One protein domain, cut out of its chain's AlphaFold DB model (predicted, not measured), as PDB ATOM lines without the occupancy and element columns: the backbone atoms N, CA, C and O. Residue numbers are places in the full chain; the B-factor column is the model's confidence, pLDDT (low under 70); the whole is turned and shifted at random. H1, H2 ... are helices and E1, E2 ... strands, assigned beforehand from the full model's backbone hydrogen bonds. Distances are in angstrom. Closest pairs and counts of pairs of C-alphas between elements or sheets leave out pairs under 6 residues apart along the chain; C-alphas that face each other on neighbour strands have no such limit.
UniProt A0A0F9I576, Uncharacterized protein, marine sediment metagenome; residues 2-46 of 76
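Overview. This is residues 2 to 46 of the 76 residues of an uncharacterized protein of marine sediment metagenome (UniProt A0A0F9I576). A small sheet, the hairpin of E1 and E2 with short E3 beside E1, is only grazed by one helix, H1, whose far part sticks out as an arm with residues 38 to 46. The 45 printed residues hold E1, E2, E3 and H1 in this order; the sheet, E2 - E1 - E3, is antiparallel, and the class is mixed. The whole is loose, with a radius of gyration of the C-alphas of 11.9 A and spans of 34 by 23 by 15 A.

Along the chain. E1, residues 3 to 8, begins at C-alpha 3 (11.011, -31.142, -1.567) and measures 15.6 A from first to last C-alpha. E2, residues 11 to 16, measures 16.3 A, and E3, residues 27 to 29, 6.4 A. H1, residues 31 to 44, measures 19.9 A and ends at C-alpha 44 (14.499, -51.724, -4.488).

Arrangement. Hairpin E1 and E2 is antiparallel at 147 degrees, with N 6 and O 13 within hydrogen-bond range at 2.9 A. E3 is antiparallel to E1 at 152 degrees, with N 5 and O 27 within range at 2.8 A. H1 is only just on the sheet, with 5 pairs of C-alphas within 10 A, and only grazes it with residues 31 to 37. Every O i to N i+4 pair in H1 is within range.

Size, cuts and confidence. The C-alphas farthest apart, of Arg 24 and Gly 46, are 35.5 A apart. The printed part has no cut and no long link. Residue 46 is under pLDDT 70.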
ATOM      1  N   ALA A   2      13.885 -28.292  -3.938       73.00
ATOM      2  CA  ALA A   2      13.549 -28.425  -2.519       73.00
ATOM      3  C   ALA A   2      12.186 -29.114  -2.352       73.00
ATOM      4  O   ALA A   2      11.140 -28.510  -2.600       73.00
ATOM      5  N   ILE A   3      12.208 -30.388  -1.959       84.50
ATOM      6  CA  ILE A   3      11.011 -31.142  -1.567       84.50
ATOM      7  C   ILE A   3      10.900 -31.094  -0.044       84.50
ATOM      8  O   ILE A   3      11.903 -31.160   0.669       84.50
ATOM      9  N   ARG A   4       9.672 -30.982   0.460       90.88
ATOM     10  CA  ARG A   4       9.374 -31.020   1.890       90.88
ATOM     11  C   ARG A   4       8.394 -32.141   2.191       90.88
ATOM     12  O   ARG A   4       7.360 -32.233   1.538       90.88
ATOM     13  N   LEU A   5       8.703 -32.984   3.166       90.69
ATOM     14  CA  LEU A   5       7.777 -33.999   3.651       90.69
ATOM     15  C   LEU A   5       6.967 -33.444   4.819       90.69
ATOM     16  O   LEU A   5       7.521 -32.815   5.724       90.69
ATOM     17  N   ARG A   6       5.661 -33.704   4.805       91.75
ATOM     18  CA  ARG A   6       4.739 -33.325   5.878       91.75
ATOM     19  C   ARG A   6       3.826 -34.489   6.216       91.75
ATOM     20  O   ARG A   6       3.306 -35.150   5.321       91.75
ATOM     21  N   LYS A   7       3.565 -34.683   7.509       95.06
ATOM     22  CA  LYS A   7       2.543 -35.620   7.975       95.06
ATOM     23  C   LYS A   7       1.199 -34.902   8.135       95.06
ATOM     24  O   LYS A   7       1.093 -33.981   8.941       95.06
ATOM     25  N   ILE A   8       0.174 -35.310   7.389       88.56
ATOM     26  CA  ILE A   8      -1.202 -34.799   7.501       88.56
ATOM     27  C   ILE A   8      -2.121 -35.980   7.799       88.56
ATOM     28  O   ILE A   8      -2.156 -36.931   7.034       88.56
ATOM     29  N   ASN A   9      -2.858 -35.940   8.913       88.94
ATOM     30  CA  ASN A   9      -3.810 -36.997   9.293       88.94
ATOM     31  C   ASN A   9      -3.217 -38.420   9.245       88.94
ATOM     32  O   ASN A   9      -3.870 -39.366   8.827       88.94
ATOM     33  N   SER A  10      -1.975 -38.566   9.710       89.94
ATOM     34  CA  SER A  10      -1.175 -39.803   9.672       89.94
ATOM     35  C   SER A  10      -0.562 -40.191   8.326       89.94
ATOM     36  O   SER A  10       0.284 -41.084   8.310       89.94
ATOM     37  N   GLU A  11      -0.876 -39.489   7.244       91.25
ATOM     38  CA  GLU A  11      -0.297 -39.719   5.922       91.25
ATOM     39  C   GLU A  11       0.943 -38.857   5.708       91.25
ATOM     40  O   GLU A  11       0.960 -37.680   6.068       91.25
ATOM     41  N   MET A  12       1.989 -39.439   5.121       91.00
ATOM     42  CA  MET A  12       3.169 -38.693   4.696       91.00
ATOM     43  C   MET A  12       2.961 -38.204   3.266       91.00
ATOM     44  O   MET A  12       2.750 -39.012   2.365       91.00
ATOM     45  N   ILE A  13       3.063 -36.896   3.055       90.38
ATOM     46  CA  ILE A  13       2.955 -36.277   1.733       90.38
ATOM     47  C   ILE A  13       4.234 -35.521   1.381       90.38
ATOM     48  O   ILE A  13       4.898 -34.966   2.259       90.38
ATOM     49  N   ALA A  14       4.560 -35.474   0.091       88.25
ATOM     50  CA  ALA A  14       5.631 -34.646  -0.451       88.25
ATOM     51  C   ALA A  14       5.050 -33.344  -1.018       88.25
ATOM     52  O   ALA A  14       4.095 -33.361  -1.793       88.25
ATOM     53  N   LEU A  15       5.635 -32.214  -0.630       85.50
ATOM     54  CA  LEU A  15       5.232 -30.869  -1.019       85.50
ATOM     55  C   LEU A  15       6.384 -30.164  -1.738       85.50
ATOM     56  O   LEU A  15       7.553 -30.322  -1.373       85.50
ATOM     57  N   CYS A  16       6.053 -29.327  -2.721       84.94
ATOM     58  CA  CYS A  16       7.007 -28.378  -3.283       84.94
ATOM     59  C   CYS A  16       7.327 -27.312  -2.225       84.94
ATOM     60  O   CYS A  16       6.440 -26.572  -1.798       84.94
ATOM     61  N   ALA A  17       8.584 -27.219  -1.781       83.38
ATOM     62  CA  ALA A  17       8.961 -26.289  -0.715       83.38
ATOM     63  C   ALA A  17       8.887 -24.813  -1.148       83.38
ATOM     64  O   ALA A  17       8.796 -23.950  -0.279       83.38
ATOM     65  N   VAL A  18       8.942 -24.531  -2.458       85.62
ATOM     66  CA  VAL A  18       8.834 -23.174  -3.029       85.62
ATOM     67  C   VAL A  18       7.382 -22.694  -3.063       85.62
ATOM     68  O   VAL A  18       7.121 -21.517  -2.853       85.62
ATOM     69  N   GLU A  19       6.437 -23.604  -3.286       84.06
ATOM     70  CA  GLU A  19       5.015 -23.282  -3.463       84.06
ATOM     71  C   GLU A  19       4.183 -23.507  -2.190       84.06
ATOM     72  O   GLU A  19       2.957 -23.427  -2.228       84.06
ATOM     73  N   SER A  20       4.818 -23.825  -1.054       87.00
ATOM     74  CA  SER A  20       4.105 -24.124   0.191       87.00
ATOM     75  C   SER A  20       4.724 -23.498   1.440       87.00
ATOM     76  O   SER A  20       5.940 -23.536   1.670       87.00
ATOM     77  N   ASP A  21       3.845 -23.005   2.314       91.56
ATOM     78  CA  ASP A  21       4.242 -22.401   3.581       91.56
ATOM     79  C   ASP A  21       4.903 -23.423   4.522       91.56
ATOM     80  O   ASP A  21       4.404 -24.552   4.668       91.56
ATOM     81  N   PRO A  22       6.018 -23.053   5.182       90.69
ATOM     82  CA  PRO A  22       6.646 -23.868   6.215       90.69
ATOM     83  C   PRO A  22       5.720 -24.081   7.403       90.69
ATOM     84  O   PRO A  22       5.054 -23.162   7.878       90.69
ATOM     85  N   LYS A  23       5.696 -25.317   7.901       92.06
ATOM     86  CA  LYS A  23       5.053 -25.676   9.162       92.06
ATOM     87  C   LYS A  23       6.051 -26.363  10.077       92.06
ATOM     88  O   LYS A  23       7.038 -26.957   9.646       92.06
ATOM     89  N   ARG A  24       5.766 -26.257  11.372       89.88
ATOM     90  CA  ARG A  24       6.473 -26.997  12.412       89.88
ATOM     91  C   ARG A  24       6.401 -28.496  12.088       89.88
ATOM     92  O   ARG A  24       5.339 -28.972  11.698       89.88
ATOM     93  N   ASP A  25       7.532 -29.180  12.240       91.62
ATOM     94  CA  ASP A  25       7.728 -30.618  11.981       91.62
ATOM     95  C   ASP A  25       7.792 -31.038  10.503       91.62
ATOM     96  O   ASP A  25       7.838 -32.228  10.191       91.62
ATOM     97  N   ASP A  26       7.856 -30.076   9.582       90.56
ATOM     98  CA  ASP A  26       8.219 -30.377   8.206       90.56
ATOM     99  C   ASP A  26       9.663 -30.895   8.100       90.56
ATOM    100  O   ASP A  26      10.590 -30.317   8.672       90.56
ATOM    101  N   ILE A  27       9.874 -31.930   7.283       90.50
ATOM    102  CA  ILE A  27      11.208 -32.458   6.979       90.50
ATOM    103  C   ILE A  27      11.634 -31.939   5.611       90.50
ATOM    104  O   ILE A  27      10.972 -32.193   4.604       90.50
ATOM    105  N   TYR A  28      12.750 -31.222   5.564       87.25
ATOM    106  CA  TYR A  28      13.336 -30.768   4.309       87.25
ATOM    107  C   TYR A  28      14.218 -31.870   3.736       87.25
ATOM    108  O   TYR A  28      15.112 -32.369   4.413       87.25
ATOM    109  N   LEU A  29      13.954 -32.239   2.486       85.19
ATOM    110  CA  LEU A  29      14.844 -33.103   1.728       85.19
ATOM    111  C   LEU A  29      15.817 -32.195   0.988       85.19
ATOM    112  O   LEU A  29      15.465 -31.583  -0.025       85.19
ATOM    113  N   ASP A  30      17.018 -32.066   1.539       80.69
ATOM    114  CA  ASP A  30      18.136 -31.498   0.800       80.69
ATOM    115  C   ASP A  30      18.574 -32.445  -0.332       80.69
ATOM    116  O   ASP A  30      18.035 -33.541  -0.520       80.69
ATOM    117  N   ASP A  31      19.539 -31.995  -1.131       77.31
ATOM    118  CA  ASP A  31      19.989 -32.754  -2.292       77.31
ATOM    119  C   ASP A  31      20.633 -34.101  -1.897       77.31
ATOM    120  O   ASP A  31      20.524 -35.058  -2.668       77.31
ATOM    121  N   GLU A  32      21.244 -34.218  -0.710       76.31
ATOM    122  CA  GLU A  32      21.868 -35.462  -0.231       76.31
ATOM    123  C   GLU A  32      20.813 -36.497   0.164       76.31
ATOM    124  O   GLU A  32      20.844 -37.638  -0.311       76.31
ATOM    125  N   ILE A  33      19.832 -36.096   0.975       80.56
ATOM    126  CA  ILE A  33      18.736 -36.971   1.403       80.56
ATOM    127  C   ILE A  33      17.893 -37.374   0.193       80.56
ATOM    128  O   ILE A  33      17.536 -38.545   0.036       80.56
ATOM    129  N   HIS A  34      17.598 -36.423  -0.696       80.31
ATOM    130  CA  HIS A  34      16.856 -36.706  -1.917       80.31
ATOM    131  C   HIS A  34      17.602 -37.706  -2.815       80.31
ATOM    132  O   HIS A  34      16.987 -38.647  -3.322       80.31
ATOM    133  N   TYR A  35      18.923 -37.562  -2.966       79.44
ATOM    134  CA  TYR A  35      19.745 -38.509  -3.719       79.44
ATOM    135  C   TYR A  35      19.750 -39.909  -3.088       79.44
ATOM    136  O   TYR A  35      19.580 -40.903  -3.802       79.44
ATOM    137  N   ALA A  36      19.900 -40.003  -1.765       77.00
ATOM    138  CA  ALA A  36      19.899 -41.279  -1.053       77.00
ATOM    139  C   ALA A  36      18.563 -42.027  -1.214       77.00
ATOM    140  O   ALA A  36      18.557 -43.216  -1.538       77.00
ATOM    141  N   LEU A  37      17.433 -41.325  -1.065       80.25
ATOM    142  CA  LEU A  37      16.095 -41.901  -1.244       80.25
ATOM    143  C   LEU A  37      15.854 -42.356  -2.687       80.25
ATOM    144  O   LEU A  37      15.352 -43.458  -2.904       80.25
ATOM    145  N   ALA A  38      16.242 -41.541  -3.671       81.50
ATOM    146  CA  ALA A  38      16.105 -41.894  -5.082       81.50
ATOM    147  C   ALA A  38      16.954 -43.122  -5.445       81.50
ATOM    148  O   ALA A  38      16.471 -44.022  -6.131       81.50
ATOM    149  N   THR A  39      18.190 -43.188  -4.943       79.44
ATOM    150  CA  THR A  39      19.088 -44.334  -5.151       79.44
ATOM    151  C   THR A  39      18.498 -45.601  -4.547       79.44
ATOM    152  O   THR A  39      18.409 -46.621  -5.228       79.44
ATOM    153  N   LYS A  40      18.013 -45.529  -3.300       75.12
ATOM    154  CA  LYS A  40      17.408 -46.685  -2.636       75.12
ATOM    155  C   LYS A  40      16.153 -47.174  -3.363       75.12
ATOM    156  O   LYS A  40      15.998 -48.372  -3.574       75.12
ATOM    157  N   PHE A  41      15.300 -46.252  -3.811       77.81
ATOM    158  CA  PHE A  41      14.132 -46.582  -4.628       77.81
ATOM    159  C   PHE A  41      14.528 -47.274  -5.942       77.81
ATOM    160  O   PHE A  41      13.926 -48.273  -6.324       77.81
ATOM    161  N   MET A  42      15.561 -46.782  -6.627       74.88
ATOM    162  CA  MET A  42      16.063 -47.412  -7.853       74.88
ATOM    163  C   MET A  42      16.538 -48.851  -7.620       74.88
ATOM    164  O   MET A  42      16.209 -49.736  -8.412       74.88
ATOM    165  N   GLU A  43      17.272 -49.091  -6.532       73.88
ATOM    166  CA  GLU A  43      17.726 -50.431  -6.141       73.88
ATOM    167  C   GLU A  43      16.554 -51.363  -5.814       73.88
ATOM    168  O   GLU A  43      16.497 -52.480  -6.329       73.88
ATOM    169  N   ASP A  44      15.604 -50.901  -4.995       74.88
ATOM    170  CA  ASP A  44      14.499 -51.724  -4.488       74.88
ATOM    171  C   ASP A  44      13.554 -52.201  -5.593       74.88
ATOM    172  O   ASP A  44      13.021 -53.309  -5.526       74.88
ATOM    173  N   TYR A  45      13.364 -51.388  -6.631       71.62
ATOM    174  CA  TYR A  45      12.446 -51.695  -7.727       71.62
ATOM    175  C   TYR A  45      13.146 -52.238  -8.976       71.62
ATOM    176  O   TYR A  45      12.514 -52.366 -10.025       71.62
ATOM    177  N   GLY A  46      14.447 -52.546  -8.896       66.06
ATOM    178  CA  GLY A  46      15.220 -53.037 -10.042       66.06
ATOM    179  C   GLY A  46      15.255 -52.051 -11.215       66.06
ATOM    180  O   GLY A  46      15.634 -52.415 -12.328       66.06
TER     181      GLY A  46